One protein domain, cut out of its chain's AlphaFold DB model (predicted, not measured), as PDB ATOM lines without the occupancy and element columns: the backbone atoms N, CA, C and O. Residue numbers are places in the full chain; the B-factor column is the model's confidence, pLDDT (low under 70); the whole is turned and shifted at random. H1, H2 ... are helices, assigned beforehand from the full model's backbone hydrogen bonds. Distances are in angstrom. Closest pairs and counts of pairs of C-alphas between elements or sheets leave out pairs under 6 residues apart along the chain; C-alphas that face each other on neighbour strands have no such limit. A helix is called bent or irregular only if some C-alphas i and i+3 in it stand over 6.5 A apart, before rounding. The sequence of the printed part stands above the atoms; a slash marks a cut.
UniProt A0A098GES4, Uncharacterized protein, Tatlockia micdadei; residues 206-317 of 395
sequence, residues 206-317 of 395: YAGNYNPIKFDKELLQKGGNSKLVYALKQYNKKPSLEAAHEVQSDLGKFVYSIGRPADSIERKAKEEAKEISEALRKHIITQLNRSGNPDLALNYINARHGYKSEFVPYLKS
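What this domain is: This is residues 206 to 317 of the 395 residues of an uncharacterized protein of Tatlockia micdadei (UniProt A0A098GES4). A flat slab of helices is built on one long helix, H4, which pairs along its length with H3; H2 lies on another side of H3, and short H1 packs on the first part of H4. H5 folds back from the far end of H4 and splays away from it in a narrow V, with residues 302 to 311 sticking out, while the unnamed stretch 206 to 216 runs along the length of the slab to H1. The printed part has 112 residues with five named helices, H1 to H5 in order, and no named strand; the class is all helix. It is compact, with a radius of gyration of the C-alphas of 14.6 A, and spans 45 by 33 by 17 A.

Where its parts are: The longest helix, H4, covers residues 264 to 290 and measures 39.3 A, from C-alpha 264 at (15.883, 6.717, -8.845) to C-alpha 290 at (2.601, 14.841, 27.248). H3, residues 241 to 257, is 24.4 A long, and H5, residues 294 to 316, is 31.9 A long and ends with C-alpha 316 at (2.314, 23.037, -5.540). H5 has a kink of 38 degrees near residue 310 and is only just irregular: C-alphas 310 and 313 are 6.55 A apart. H2 covers residues 226 to 237, 16.8 A, and H1 covers residues 217 to 222, 8.5 A, beginning at (23.160, 11.871, 4.633).

How they stand to each other: H4 is the hub and touches H1, H3 and H5. H3 and H4 form a helical hairpin at a shallow tilt of 29 degrees, opposite ways, with their closest C-alphas, Gln 248 and Ser 277, 5.0 A apart. H4 and H5 form another at 28 degrees, a shallow tilt, opposite ways; residues 285 to 289 of H4 touch residues 294 to 301 of H5, the closest C-alphas being Leu 288 and Ala 297 at 5.0 A. H3 and H5 are close but not clearly touching, with the C-alphas of Tyr 256 and Lys 316 nearest at 7.0 A. H1 touches H4 at a steep tilt of 47 degrees, with the C-alphas of Leu 220 and Ala 269 closest at 5.2 A. H2 and H3 are a hairpin at a shallow tilt of 20 degrees, closest at the C-alphas of Tyr 235 and Ala 243, 5.6 A. H2 and H4 are apart. In H1, H2, H3 and H4 every O i to N i+4 pair is within hydrogen-bond range; in H5 15 of 19 are.

The domain as a whole: The C-alphas of Pro 261 and Gly 292, the two farthest apart, are 44.9 A from each other. The printed part has no cut and no long link. The mean pLDDT of the printed part is 83.9, with residues 206 to 209, 223 to 225 and 259 to 261 under 70.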
ATOM      1  N   TYR A 206       7.836  21.806  29.423       68.00
ATOM      2  CA  TYR A 206       8.262  20.718  28.547       68.00
ATOM      3  C   TYR A 206       9.545  21.059  27.787       68.00
ATOM      4  O   TYR A 206       9.534  21.475  26.632       68.00
ATOM      5  N   ALA A 207      10.678  20.770  28.425       57.41
ATOM      6  CA  ALA A 207      11.959  20.580  27.754       57.41
ATOM      7  C   ALA A 207      11.980  19.158  27.168       57.41
ATOM      8  O   ALA A 207      12.445  18.216  27.804       57.41
ATOM      9  N   GLY A 208      11.338  18.955  26.015       58.31
ATOM     10  CA  GLY A 208      11.128  17.611  25.473       58.31
ATOM     11  C   GLY A 208      12.423  16.795  25.365       58.31
ATOM     12  O   GLY A 208      13.434  17.267  24.854       58.31
ATOM     13  N   ASN A 209      12.373  15.534  25.795       63.88
ATOM     14  CA  ASN A 209      13.378  14.550  25.406       63.88
ATOM     15  C   ASN A 209      13.153  14.218  23.927       63.88
ATOM     16  O   ASN A 209      12.298  13.398  23.565       63.88
ATOM     17  N   TYR A 210      13.874  14.922  23.062       71.75
ATOM     18  CA  TYR A 210      13.888  14.668  21.633       71.75
ATOM     19  C   TYR A 210      15.043  13.735  21.292       71.75
ATOM     20  O   TYR A 210      16.203  14.018  21.581       71.75
ATOM     21  N   ASN A 211      14.709  12.608  20.669       74.88
ATOM     22  CA  ASN A 211      15.717  11.657  20.234       74.88
ATOM     23  C   ASN A 211      16.324  12.138  18.909       74.88
ATOM     24  O   ASN A 211      15.572  12.539  18.008       74.88
ATOM     25  N   PRO A 212      17.659  12.069  18.758       80.56
ATOM     26  CA  PRO A 212      18.300  12.235  17.465       80.56
ATOM     27  C   PRO A 212      17.712  11.262  16.443       80.56
ATOM     28  O   PRO A 212      17.416  10.107  16.764       80.56
ATOM     29  N   ILE A 213      17.571  11.714  15.202       83.62
ATOM     30  CA  ILE A 213      17.064  10.889  14.107       83.62
ATOM     31  C   ILE A 213      18.230  10.403  13.258       83.62
ATOM     32  O   ILE A 213      19.121  11.172  12.887       83.62
ATOM     33  N   LYS A 214      18.217   9.107  12.950       85.19
ATOM     34  CA  LYS A 214      19.113   8.511  11.960       85.19
ATOM     35  C   LYS A 214      18.576   8.820  10.565       85.19
ATOM     36  O   LYS A 214      17.376   8.713  10.349       85.19
ATOM     37  N   PHE A 215      19.460   9.206   9.652       85.31
ATOM     38  CA  PHE A 215      19.111   9.483   8.261       85.31
ATOM     39  C   PHE A 215      20.300   9.202   7.341       85.31
ATOM     40  O   PHE A 215      21.457   9.378   7.748       85.31
ATOM     41  N   ASP A 216      20.026   8.824   6.094       85.94
ATOM     42  CA  ASP A 216      21.062   8.699   5.068       85.94
ATOM     43  C   ASP A 216      21.461  10.083   4.528       85.94
ATOM     44  O   ASP A 216      20.806  10.700   3.679       85.94
ATOM     45  N   LYS A 217      22.585  10.590   5.047       84.81
ATOM     46  CA  LYS A 217      23.160  11.871   4.633       84.81
ATOM     47  C   LYS A 217      23.477  11.896   3.140       84.81
ATOM     48  O   LYS A 217      23.237  12.920   2.502       84.81
ATOM     49  N   GLU A 218      24.080  10.836   2.605       84.81
ATOM     50  CA  GLU A 218      24.509  10.825   1.210       84.81
ATOM     51  C   GLU A 218      23.312  10.839   0.276       84.81
ATOM     52  O   GLU A 218      23.315  11.592  -0.696       84.81
ATOM     53  N   LEU A 219      22.282  10.058   0.595       86.19
ATOM     54  CA  LEU A 219      21.052  10.001  -0.180       86.19
ATOM     55  C   LEU A 219      20.339  11.359  -0.216       86.19
ATOM     56  O   LEU A 219      20.023  11.856  -1.297       86.19
ATOM     57  N   LEU A 220      20.144  12.001   0.942       83.19
ATOM     58  CA  LEU A 220      19.491  13.316   1.015       83.19
ATOM     59  C   LEU A 220      20.336  14.432   0.378       83.19
ATOM     60  O   LEU A 220      19.793  15.360  -0.224       83.19
ATOM     61  N   GLN A 221      21.666  14.342   0.475       83.75
ATOM     62  CA  GLN A 221      22.574  15.300  -0.152       83.75
ATOM     63  C   GLN A 221      22.592  15.143  -1.681       83.75
ATOM     64  O   GLN A 221      22.512  16.148  -2.387       83.75
ATOM     65  N   LYS A 222      22.641  13.903  -2.190       79.38
ATOM     66  CA  LYS A 222      22.559  13.582  -3.628       79.38
ATOM     67  C   LYS A 222      21.188  13.933  -4.214       79.38
ATOM     68  O   LYS A 222      21.124  14.374  -5.353       79.38
ATOM     69  N   GLY A 223      20.119  13.844  -3.419       69.25
ATOM     70  CA  GLY A 223      18.774  14.314  -3.773       69.25
ATOM     71  C   GLY A 223      18.618  15.841  -3.873       69.25
ATOM     72  O   GLY A 223      17.513  16.317  -4.120       69.25
ATOM     73  N   GLY A 224      19.691  16.618  -3.677       63.25
ATOM     74  CA  GLY A 224      19.744  18.033  -4.055       63.25
ATOM     75  C   GLY A 224      19.441  19.049  -2.950       63.25
ATOM     76  O   GLY A 224      19.243  20.222  -3.262       63.25
ATOM     77  N   ASN A 225      19.414  18.664  -1.667       69.88
ATOM     78  CA  ASN A 225      19.130  19.616  -0.583       69.88
ATOM     79  C   ASN A 225      20.148  19.559   0.570       69.88
ATOM     80  O   ASN A 225      19.897  19.022   1.649       69.88
ATOM     81  N   SER A 226      21.311  20.183   0.363       76.06
ATOM     82  CA  SER A 226      22.355  20.332   1.392       76.06
ATOM     83  C   SER A 226      21.883  21.104   2.633       76.06
ATOM     84  O   SER A 226      22.350  20.825   3.740       76.06
ATOM     85  N   LYS A 227      20.923  22.029   2.476       83.19
ATOM     86  CA  LYS A 227      20.310  22.766   3.595       83.19
ATOM     87  C   LYS A 227      19.504  21.840   4.502       83.19
ATOM     88  O   LYS A 227      19.610  21.957   5.717       83.19
ATOM     89  N   LEU A 228      18.778  20.877   3.932       85.25
ATOM     90  CA  LEU A 228      18.028  19.884   4.702       85.25
ATOM     91  C   LEU A 228      18.952  19.010   5.562       85.25
ATOM     92  O   LEU A 228      18.692  18.800   6.744       85.25
ATOM     93  N   VAL A 229      20.068  18.550   4.991       88.31
ATOM     94  CA  VAL A 229      21.091  17.797   5.736       88.31
ATOM     95  C   VAL A 229      21.664  18.631   6.882       88.31
ATOM     96  O   VAL A 229      21.894  18.109   7.974       88.31
ATOM     97  N   TYR A 230      21.907  19.923   6.652       88.69
ATOM     98  CA  TYR A 230      22.341  20.834   7.707       88.69
ATOM     99  C   TYR A 230      21.283  20.967   8.810       88.69
ATOM    100  O   TYR A 230      21.627  20.808   9.979       88.69
ATOM    101  N   ALA A 231      20.011  21.173   8.459       87.69
ATOM    102  CA  ALA A 231      18.919  21.309   9.423       87.69
ATOM    103  C   ALA A 231      18.772  20.049  10.299       87.69
ATOM    104  O   ALA A 231      18.756  20.146  11.525       87.69
ATOM    105  N   LEU A 232      18.803  18.858   9.690       90.25
ATOM    106  CA  LEU A 232      18.786  17.577  10.407       90.25
ATOM    107  C   LEU A 232      19.979  17.414  11.359       90.25
ATOM    108  O   LEU A 232      19.827  16.938  12.484       90.25
ATOM    109  N   LYS A 233      21.178  17.840  10.939       90.00
ATOM    110  CA  LYS A 233      22.361  17.844  11.813       90.00
ATOM    111  C   LYS A 233      22.210  18.799  12.991       90.00
ATOM    112  O   LYS A 233      22.656  18.456  14.082       90.00
ATOM    113  N   GLN A 234      21.642  19.985  12.780       89.25
ATOM    114  CA  GLN A 234      21.427  20.948  13.861       89.25
ATOM    115  C   GLN A 234      20.385  20.439  14.855       89.25
ATOM    116  O   GLN A 234      20.648  20.465  16.056       89.25
ATOM    117  N   TYR A 235      19.285  19.860  14.368       90.31
ATOM    118  CA  TYR A 235      18.316  19.171  15.218       90.31
ATOM    119  C   TYR A 235      18.987  18.078  16.059       90.31
ATOM    120  O   TYR A 235      18.869  18.097  17.275       90.31
ATOM    121  N   ASN A 236      19.788  17.189  15.458       90.69
ATOM    122  CA  ASN A 236      20.470  16.128  16.211       90.69
ATOM    123  C   ASN A 236      21.464  16.645  17.270       90.69
ATOM    124  O   ASN A 236      21.764  15.916  18.212       90.69
ATOM    125  N   LYS A 237      21.997  17.867  17.122       89.62
ATOM    126  CA  LYS A 237      22.887  18.493  18.115       89.62
ATOM    127  C   LYS A 237      22.125  19.109  19.283       89.62
ATOM    128  O   LYS A 237      22.594  19.033  20.414       89.62
ATOM    129  N   LYS A 238      20.995  19.759  19.005       87.81
ATOM    130  CA  LYS A 238      20.175  20.447  20.007       87.81
ATOM    131  C   LYS A 238      18.699  20.167  19.721       87.81
ATOM    132  O   LYS A 238      18.021  21.002  19.121       87.81
ATOM    133  N   PRO A 239      18.211  18.982  20.102       86.56
ATOM    134  CA  PRO A 239      16.893  18.552  19.683       86.56
ATOM    135  C   PRO A 239      15.836  19.225  20.582       86.56
ATOM    136  O   PRO A 239      15.893  19.139  21.808       86.56
ATOM    137  N   SER A 240      14.898  19.953  19.970       86.44
ATOM    138  CA  SER A 240      13.819  20.697  20.641       86.44
ATOM    139  C   SER A 240      12.502  20.574  19.869       86.44
ATOM    140  O   SER A 240      12.485  20.071  18.743       86.44
ATOM    141  N   LEU A 241      11.394  21.036  20.464       86.25
ATOM    142  CA  LEU A 241      10.080  21.038  19.808       86.25
ATOM    143  C   LEU A 241      10.074  21.953  18.584       86.25
ATOM    144  O   LEU A 241       9.611  21.553  17.515       86.25
ATOM    145  N   GLU A 242      10.635  23.149  18.742       87.25
ATOM    146  CA  GLU A 242      10.833  24.111  17.665       87.25
ATOM    147  C   GLU A 242      11.684  23.516  16.538       87.25
ATOM    148  O   GLU A 242      11.218  23.420  15.405       87.25
ATOM    149  N   ALA A 243      12.868  22.980  16.856       88.56
ATOM    150  CA  ALA A 243      13.753  22.382  15.859       88.56
ATOM    151  C   ALA A 243      13.111  21.167  15.163       88.56
ATOM    152  O   ALA A 243      13.286  20.971  13.960       88.56
ATOM    153  N   ALA A 244      12.337  20.353  15.891       89.25
ATOM    154  CA  ALA A 244      11.588  19.243  15.310       89.25
ATOM    155  C   ALA A 244      10.540  19.738  14.302       89.25
ATOM    156  O   ALA A 244      10.408  19.161  13.221       89.25
ATOM    157  N   HIS A 245       9.802  20.798  14.644       89.69
ATOM    158  CA  HIS A 245       8.807  21.404  13.764       89.69
ATOM    159  C   HIS A 245       9.449  22.030  12.517       89.69
ATOM    160  O   HIS A 245       9.001  21.765  11.399       89.69
ATOM    161  N   GLU A 246      10.526  22.799  12.687       88.62
ATOM    162  CA  GLU A 246      11.268  23.421  11.586       88.62
ATOM    163  C   GLU A 246      11.793  22.376  10.597       88.62
ATOM    164  O   GLU A 246      11.506  22.445   9.398       88.62
ATOM    165  N   VAL A 247      12.479  21.343  11.097       90.75
ATOM    166  CA  VAL A 247      12.997  20.258  10.254       90.75
ATOM    167  C   VAL A 247      11.860  19.491   9.580       90.75
ATOM    168  O   VAL A 247      11.956  19.168   8.396       90.75
ATOM    169  N   GLN A 248      10.754  19.226  10.284       90.50
ATOM    170  CA  GLN A 248       9.576  18.583   9.696       90.50
ATOM    171  C   GLN A 248       9.003  19.411   8.534       90.50
ATOM    172  O   GLN A 248       8.625  18.837   7.505       90.50
ATOM    173  N   SER A 249       8.973  20.739   8.675       86.19
ATOM    174  CA  SER A 249       8.539  21.677   7.637       86.19
ATOM    175  C   SER A 249       9.476  21.662   6.426       86.19
ATOM    176  O   SER A 249       9.013  21.534   5.287       86.19
ATOM    177  N   ASP A 250      10.791  21.697   6.652       87.00
ATOM    178  CA  ASP A 250      11.806  21.663   5.594       87.00
ATOM    179  C   ASP A 250      11.815  20.337   4.823       87.00
ATOM    180  O   ASP A 250      11.890  20.337   3.589       87.00
ATOM    181  N   LEU A 251      11.632  19.210   5.517       88.25
ATOM    182  CA  LEU A 251      11.397  17.905   4.892       88.25
ATOM    183  C   LEU A 251      10.148  17.936   4.008       88.25
ATOM    184  O   LEU A 251      10.171  17.460   2.873       88.25
ATOM    185  N   GLY A 252       9.063  18.546   4.491       85.38
ATOM    186  CA  GLY A 252       7.839  18.728   3.716       85.38
ATOM    187  C   GLY A 252       8.070  19.531   2.433       85.38
ATOM    188  O   GLY A 252       7.643  19.106   1.357       85.38
ATOM    189  N   LYS A 253       8.785  20.661   2.523       81.19
ATOM    190  CA  LYS A 253       9.157  21.491   1.363       81.19
ATOM    191  C   LYS A 253       9.991  20.697   0.357       81.19
ATOM    192  O   LYS A 253       9.675  20.726  -0.829       81.19
ATOM    193  N   PHE A 254      10.984  19.939   0.822       84.31
ATOM    194  CA  PHE A 254      11.821  19.084  -0.024       84.31
ATOM    195  C   PHE A 254      11.016  17.998  -0.753       84.31
ATOM    196  O   PHE A 254      11.114  17.833  -1.970       84.31
ATOM    197  N   VAL A 255      10.125  17.301  -0.043       84.94
ATOM    198  CA  VAL A 255       9.239  16.292  -0.648       84.94
ATOM    199  C   VAL A 255       8.370  16.901  -1.757       84.94
ATOM    200  O   VAL A 255       8.066  16.224  -2.751       84.94
ATOM    201  N   TYR A 256       7.968  18.168  -1.609       78.94
ATOM    202  CA  TYR A 256       7.192  18.898  -2.613       78.94
ATOM    203  C   TYR A 256       8.025  19.499  -3.747       78.94
ATOM    204  O   TYR A 256       7.481  19.626  -4.844       78.94
ATOM    205  N   SER A 257       9.301  19.827  -3.528       76.88
ATOM    206  CA  SER A 257      10.176  20.369  -4.573       76.88
ATOM    207  C   SER A 257      10.586  19.316  -5.601       76.88
ATOM    208  O   SER A 257      10.786  19.655  -6.765       76.88
ATOM    209  N   ILE A 258      10.668  18.041  -5.203       77.88
ATOM    210  CA  ILE A 258      10.983  16.943  -6.124       77.88
ATOM    211  C   ILE A 258       9.835  16.753  -7.126       77.88
ATOM    212  O   ILE A 258       8.715  16.360  -6.753       77.88
ATOM    213  N   GLY A 259      10.148  17.028  -8.395       66.69
ATOM    214  CA  GLY A 259       9.237  17.006  -9.534       66.69
ATOM    215  C   GLY A 259       8.736  15.612  -9.929       66.69
ATOM    216  O   GLY A 259       8.911  14.616  -9.229       66.69
ATOM    217  N   ARG A 260       8.032  15.549 -11.064       69.62
ATOM    218  CA  ARG A 260       7.651  14.293 -11.728       69.62
ATOM    219  C   ARG A 260       7.957  14.413 -13.231       69.62
ATOM    220  O   ARG A 260       7.488  15.398 -13.809       69.62
ATOM    221  N   PRO A 261       8.633  13.426 -13.854       65.12
ATOM    222  CA  PRO A 261       9.195  12.218 -13.236       65.12
ATOM    223  C   PRO A 261      10.440  12.536 -12.391       65.12
ATOM    224  O   PRO A 261      11.192  13.435 -12.737       65.12
ATOM    225  N   ALA A 262      10.603  11.821 -11.278       77.69
ATOM    226  CA  ALA A 262      11.797  11.888 -10.437       77.69
ATOM    227  C   ALA A 262      12.693  10.687 -10.749       77.69
ATOM    228  O   ALA A 262      12.173   9.576 -10.960       77.69
ATOM    229  N   ASP A 263      14.005  10.900 -10.762       85.75
ATOM    230  CA  ASP A 263      14.967   9.818 -10.963       85.75
ATOM    231  C   ASP A 263      14.980   8.827  -9.771       85.75
ATOM    232  O   ASP A 263      14.240   8.965  -8.791       85.75
ATOM    233  N   SER A 264      15.770   7.756  -9.884       86.88
ATOM    234  CA  SER A 264      15.883   6.717  -8.845       86.88
ATOM    235  C   SER A 264      16.357   7.275  -7.496       86.88
ATOM    236  O   SER A 264      15.838   6.890  -6.446       86.88
ATOM    237  N   ILE A 265      17.316   8.203  -7.518       87.44
ATOM    238  CA  ILE A 265      17.940   8.777  -6.324       87.44
ATOM    239  C   ILE A 265      16.989   9.785  -5.681       87.44
ATOM    240  O   ILE A 265      16.733   9.702  -4.483       87.44
ATOM    241  N   GLU A 266      16.399  10.679  -6.470       85.38
ATOM    242  CA  GLU A 266      15.383  11.634  -6.034       85.38
ATOM    243  C   GLU A 266      14.179  10.923  -5.415       85.38
ATOM    244  O   GLU A 266      13.632  11.375  -4.410       85.38
ATOM    245  N   ARG A 267      13.758   9.784  -5.976       87.25
ATOM    246  CA  ARG A 267      12.648   8.995  -5.427       87.25
ATOM    247  C   ARG A 267      12.980   8.412  -4.060       87.25
ATOM    248  O   ARG A 267      12.193   8.600  -3.139       87.25
ATOM    249  N   LYS A 268      14.152   7.789  -3.918       89.50
ATOM    250  CA  LYS A 268      14.628   7.262  -2.633       89.50
ATOM    251  C   LYS A 268      14.811   8.377  -1.601       89.50
ATOM    252  O   LYS A 268      14.338   8.255  -0.480       89.50
ATOM    253  N   ALA A 269      15.399   9.509  -1.989       88.69
ATOM    254  CA  ALA A 269      15.549  10.670  -1.111       88.69
ATOM    255  C   ALA A 269      14.190  11.246  -0.679       88.69
ATOM    256  O   ALA A 269      14.020  11.676   0.461       88.69
ATOM    257  N   LYS A 270      13.195  11.237  -1.573       88.69
ATOM    258  CA  LYS A 270      11.818  11.635  -1.259       88.69
ATOM    259  C   LYS A 270      11.144  10.679  -0.277       88.69
ATOM    260  O   LYS A 270      10.342  11.142   0.530       88.69
ATOM    261  N   GLU A 271      11.395   9.379  -0.389       90.25
ATOM    262  CA  GLU A 271      10.878   8.352   0.526       90.25
ATOM    263  C   GLU A 271      11.506   8.506   1.914       90.25
ATOM    264  O   GLU A 271      10.771   8.745   2.869       90.25
ATOM    265  N   GLU A 272      12.836   8.566   1.991       89.88
ATOM    266  CA  GLU A 272      13.592   8.850   3.221       89.88
ATOM    267  C   GLU A 272      13.079  10.127   3.914       89.88
ATOM    268  O   GLU A 272      12.742  10.140   5.098       89.88
ATOM    269  N   ALA A 273      12.928  11.223   3.161       89.81
ATOM    270  CA  ALA A 273      12.449  12.483   3.718       89.81
ATOM    271  C   ALA A 273      11.007  12.407   4.249       89.81
ATOM    272  O   ALA A 273      10.667  13.109   5.205       89.81
ATOM    273  N   LYS A 274      10.144  11.576   3.650       90.25
ATOM    274  CA  LYS A 274       8.788  11.345   4.168       90.25
ATOM    275  C   LYS A 274       8.822  10.568   5.473       90.25
ATOM    276  O   LYS A 274       8.150  10.989   6.409       90.25
ATOM    277  N   GLU A 275       9.603   9.495   5.542       89.94
ATOM    278  CA  GLU A 275       9.718   8.663   6.744       89.94
ATOM    279  C   GLU A 275      10.217   9.484   7.937       89.94
ATOM    280  O   GLU A 275       9.595   9.488   9.002       89.94
ATOM    281  N   ILE A 276      11.265  10.288   7.732       90.69
ATOM    282  CA  ILE A 276      11.786  11.202   8.756       90.69
ATOM    283  C   ILE A 276      10.722  12.234   9.160       90.69
ATOM    284  O   ILE A 276      10.531  12.503  10.348       90.69
ATOM    285  N   SER A 277      10.000  12.812   8.191       90.00
ATOM    286  CA  SER A 277       8.950  13.803   8.466       90.00
ATOM    287  C   SER A 277       7.810  13.205   9.297       90.00
ATOM    288  O   SER A 277       7.298  13.856  10.210       90.00
ATOM    289  N   GLU A 278       7.424  11.960   9.019       88.81
ATOM    290  CA  GLU A 278       6.402  11.232   9.772       88.81
ATOM    291  C   GLU A 278       6.869  10.864  11.182       88.81
ATOM    292  O   GLU A 278       6.101  11.022  12.134       88.81
ATOM    293  N   ALA A 279       8.128  10.449  11.338       88.19
ATOM    294  CA  ALA A 279       8.723  10.176  12.642       88.19
ATOM    295  C   ALA A 279       8.757  11.437  13.522       88.19
ATOM    296  O   ALA A 279       8.250  11.414  14.647       88.19
ATOM    297  N   LEU A 280       9.256  12.563  12.992       88.88
ATOM    298  CA  LEU A 280       9.251  13.858  13.686       88.88
ATOM    299  C   LEU A 280       7.841  14.275  14.079       88.88
ATOM    300  O   LEU A 280       7.598  14.676  15.212       88.88
ATOM    301  N   ARG A 281       6.889  14.137  13.156       88.00
ATOM    302  CA  ARG A 281       5.491  14.472  13.405       88.00
ATOM    303  C   ARG A 281       4.905  13.654  14.559       88.00
ATOM    304  O   ARG A 281       4.253  14.231  15.429       88.00
ATOM    305  N   LYS A 282       5.100  12.331  14.567       85.25
ATOM    306  CA  LYS A 282       4.631  11.464  15.662       85.25
ATOM    307  C   LYS A 282       5.257  11.879  16.987       85.25
ATOM    308  O   LYS A 282       4.554  11.956  17.995       85.25
ATOM    309  N   HIS A 283       6.550  12.203  16.973       84.88
ATOM    310  CA  HIS A 283       7.252  12.680  18.159       84.88
ATOM    311  C   HIS A 283       6.656  13.999  18.658       84.88
ATOM    312  O   HIS A 283       6.268  14.062  19.817       84.88
ATOM    313  N   ILE A 284       6.470  14.999  17.789       87.56
ATOM    314  CA  ILE A 284       5.853  16.295  18.127       87.56
ATOM    315  C   ILE A 284       4.482  16.096  18.778       87.56
ATOM    316  O   ILE A 284       4.256  16.575  19.884       87.56
ATOM    317  N   ILE A 285       3.583  15.336  18.144       87.19
ATOM    318  CA  ILE A 285       2.233  15.083  18.679       87.19
ATOM    319  C   ILE A 285       2.308  14.385  20.041       87.19
ATOM    320  O   ILE A 285       1.582  14.743  20.966       87.19
ATOM    321  N   THR A 286       3.207  13.410  20.190       84.50
ATOM    322  CA  THR A 286       3.406  12.705  21.461       84.50
ATOM    323  C   THR A 286       3.896  13.654  22.553       84.50
ATOM    324  O   THR A 286       3.398  13.589  23.674       84.50
ATOM    325  N   GLN A 287       4.837  14.548  22.243       81.69
ATOM    326  CA  GLN A 287       5.340  15.535  23.201       81.69
ATOM    327  C   GLN A 287       4.263  16.558  23.576       81.69
ATOM    328  O   GLN A 287       4.071  16.834  24.757       81.69
ATOM    329  N   LEU A 288       3.483  17.043  22.608       86.19
ATOM    330  CA  LEU A 288       2.356  17.939  22.871       86.19
ATOM    331  C   LEU A 288       1.289  17.270  23.749       86.19
ATOM    332  O   LEU A 288       0.828  17.879  24.704       86.19
ATOM    333  N   ASN A 289       0.959  15.996  23.522       83.44
ATOM    334  CA  ASN A 289       0.048  15.246  24.401       83.44
ATOM    335  C   ASN A 289       0.597  15.081  25.826       83.44
ATOM    336  O   ASN A 289      -0.156  15.023  26.798       83.44
ATOM    337  N   ARG A 290       1.921  14.974  25.959       80.81
ATOM    338  CA  ARG A 290       2.601  14.841  27.248       80.81
ATOM    339  C   ARG A 290       2.675  16.160  28.023       80.81
ATOM    340  O   ARG A 290       2.776  16.099  29.246       80.81
ATOM    341  N   SER A 291       2.502  17.308  27.358       77.19
ATOM    342  CA  SER A 291       2.495  18.657  27.962       77.19
ATOM    343  C   SER A 291       1.407  18.910  29.017       77.19
ATOM    344  O   SER A 291       1.388  19.963  29.650       77.19
ATOM    345  N   GLY A 292       0.478  17.968  29.208       70.56
ATOM    346  CA  GLY A 292      -0.632  18.102  30.152       70.56
ATOM    347  C   GLY A 292      -1.819  18.899  29.605       70.56
ATOM    348  O   GLY A 292      -2.843  18.959  30.278       70.56
ATOM    349  N   ASN A 293      -1.719  19.450  28.387       76.88
ATOM    350  CA  ASN A 293      -2.840  20.045  27.663       76.88
ATOM    351  C   ASN A 293      -3.151  19.237  26.381       76.88
ATOM    352  O   ASN A 293      -2.427  19.369  25.389       76.88
ATOM    353  N   PRO A 294      -4.213  18.407  26.365       72.25
ATOM    354  CA  PRO A 294      -4.586  17.633  25.177       72.25
ATOM    355  C   PRO A 294      -4.981  18.523  23.986       72.25
ATOM    356  O   PRO A 294      -4.835  18.105  22.834       72.25
ATOM    357  N   ASP A 295      -5.398  19.767  24.238       85.25
ATOM    358  CA  ASP A 295      -5.800  20.699  23.186       85.25
ATOM    359  C   ASP A 295      -4.605  21.163  22.348       85.25
ATOM    360  O   ASP A 295      -4.775  21.474  21.174       85.25
ATOM    361  N   LEU A 296      -3.377  21.152  22.884       86.44
ATOM    362  CA  LEU A 296      -2.186  21.559  22.127       86.44
ATOM    363  C   LEU A 296      -1.882  20.611  20.966       86.44
ATOM    364  O   LEU A 296      -1.577  21.058  19.859       86.44
ATOM    365  N   ALA A 297      -2.007  19.302  21.188       86.62
ATOM    366  CA  ALA A 297      -1.839  18.317  20.127       86.62
ATOM    367  C   ALA A 297      -2.946  18.442  19.070       86.62
ATOM    368  O   ALA A 297      -2.663  18.383  17.870       86.62
ATOM    369  N   LEU A 298      -4.192  18.671  19.500       86.00
ATOM    370  CA  LEU A 298      -5.323  18.883  18.599       86.00
ATOM    371  C   LEU A 298      -5.161  20.171  17.775       86.00
ATOM    372  O   LEU A 298      -5.324  20.149  16.556       86.00
ATOM    373  N   ASN A 299      -4.766  21.273  18.412       87.69
ATOM    374  CA  ASN A 299      -4.483  22.551  17.761       87.69
ATOM    375  C   ASN A 299      -3.346  22.418  16.745       87.69
ATOM    376  O   ASN A 299      -3.445  22.962  15.646       87.69
ATOM    377  N   TYR A 300      -2.311  21.634  17.056       89.00
ATOM    378  CA  TYR A 300      -1.227  21.338  16.121       89.00
ATOM    379  C   TYR A 300      -1.709  20.554  14.898       89.00
ATOM    380  O   TYR A 300      -1.363  20.891  13.762       89.00
ATOM    381  N   ILE A 301      -2.537  19.526  15.106       86.56
ATOM    382  CA  ILE A 301      -3.137  18.741  14.019       86.56
ATOM    383  C   ILE A 301      -4.029  19.632  13.144       86.56
ATOM    384  O   ILE A 301      -3.900  19.604  11.918       86.56
ATOM    385  N   ASN A 302      -4.866  20.475  13.754       86.94
ATOM    386  CA  ASN A 302      -5.742  21.413  13.054       86.94
ATOM    387  C   ASN A 302      -4.950  22.453  12.253       86.94
ATOM    388  O   ASN A 302      -5.229  22.653  11.070       86.94
ATOM    389  N   ALA A 303      -3.922  23.064  12.853       87.56
ATOM    390  CA  ALA A 303      -3.026  23.999  12.174       87.56
ATOM    391  C   ALA A 303      -2.328  23.326  10.983       87.56
ATOM    392  O   ALA A 303      -2.255  23.892   9.895       87.56
ATOM    393  N   ARG A 304      -1.888  22.071  11.133       88.12
ATOM    394  CA  ARG A 304      -1.278  21.299  10.045       88.12
ATOM    395  C   ARG A 304      -2.270  20.947   8.937       88.12
ATOM    396  O   ARG A 304      -1.909  21.024   7.759       88.12
ATOM    397  N   HIS A 305      -3.499  20.573   9.282       85.69
ATOM    398  CA  HIS A 305      -4.551  20.330   8.296       85.69
ATOM    399  C   HIS A 305      -4.869  21.612   7.516       85.69
ATOM    400  O   HIS A 305      -4.860  21.588   6.284       85.69
ATOM    401  N   GLY A 306      -5.036  22.736   8.220       85.31
ATOM    402  CA  GLY A 306      -5.217  24.061   7.630       85.31
ATOM    403  C   GLY A 306      -4.053  24.467   6.723       85.31
ATOM    404  O   GLY A 306      -4.256  24.862   5.580       85.31
ATOM    405  N   TYR A 307      -2.807  24.276   7.156       86.62
ATOM    406  CA  TYR A 307      -1.625  24.538   6.331       86.62
ATOM    407  C   TYR A 307      -1.613  23.675   5.054       86.62
ATOM    408  O   TYR A 307      -1.327  24.162   3.956       86.62
ATOM    409  N   LYS A 308      -1.977  22.388   5.160       85.50
ATOM    410  CA  LYS A 308      -2.074  21.456   4.020       85.50
ATOM    411  C   LYS A 308      -3.190  21.837   3.039       85.50
ATOM    412  O   LYS A 308      -3.037  21.593   1.837       85.50
ATOM    413  N   SER A 309      -4.307  22.380   3.519       85.38
ATOM    414  CA  SER A 309      -5.449  22.759   2.682       85.38
ATOM    415  C   SER A 309      -5.311  24.162   2.093       85.38
ATOM    416  O   SER A 309      -5.633  24.335   0.921       85.38
ATOM    417  N   GLU A 310      -4.798  25.124   2.859       87.44
ATOM    418  CA  GLU A 310      -4.758  26.543   2.502       87.44
ATOM    419  C   GLU A 310      -3.397  26.979   1.941       87.44
ATOM    420  O   GLU A 310      -3.371  27.708   0.959       87.44
ATOM    421  N   PHE A 311      -2.259  26.528   2.485       87.81
ATOM    422  CA  PHE A 311      -0.936  27.008   2.045       87.81
ATOM    423  C   PHE A 311      -0.271  26.107   0.996       87.81
ATOM    424  O   PHE A 311       0.209  26.568  -0.041       87.81
ATOM    425  N   VAL A 312      -0.270  24.790   1.224       86.25
ATOM    426  CA  VAL A 312       0.392  23.818   0.334       86.25
ATOM    427  C   VAL A 312      -0.062  23.905  -1.134       86.25
ATOM    428  O   VAL A 312       0.768  23.650  -2.011       86.25
ATOM    429  N   PRO A 313      -1.319  24.256  -1.481       89.50
ATOM    430  CA  PRO A 313      -1.672  24.455  -2.883       89.50
ATOM    431  C   PRO A 313      -0.872  25.563  -3.582       89.50
ATOM    432  O   PRO A 313      -0.550  25.375  -4.753       89.50
ATOM    433  N   TYR A 314      -0.491  26.649  -2.895       89.50
ATOM    434  CA  TYR A 314       0.388  27.681  -3.465       89.50
ATOM    435  C   TYR A 314       1.789  27.124  -3.745       89.50
ATOM    436  O   TYR A 314       2.333  27.331  -4.828       89.50
ATOM    437  N   LEU A 315       2.337  26.321  -2.823       85.75
ATOM    438  CA  LEU A 315       3.629  25.647  -3.022       85.75
ATOM    439  C   LEU A 315       3.614  24.679  -4.213       85.75
ATOM    440  O   LEU A 315       4.608  24.529  -4.916       85.75
ATOM    441  N   LYS A 316       2.479  24.012  -4.450       86.12
ATOM    442  CA  LYS A 316       2.314  23.037  -5.540       86.12
ATOM    443  C   LYS A 316       1.961  23.662  -6.888       86.12
ATOM    444  O   LYS A 316       1.993  22.949  -7.893       86.12
ATOM    445  N   SER A 317       1.578  24.935  -6.916       90.06
ATOM    446  CA  SER A 317       1.213  25.616  -8.154       90.06
ATOM    447  C   SER A 317       2.465  25.963  -8.949       90.06
ATOM    448  O   SER A 317       3.300  26.743  -8.497       90.06
TER     449      SER A 317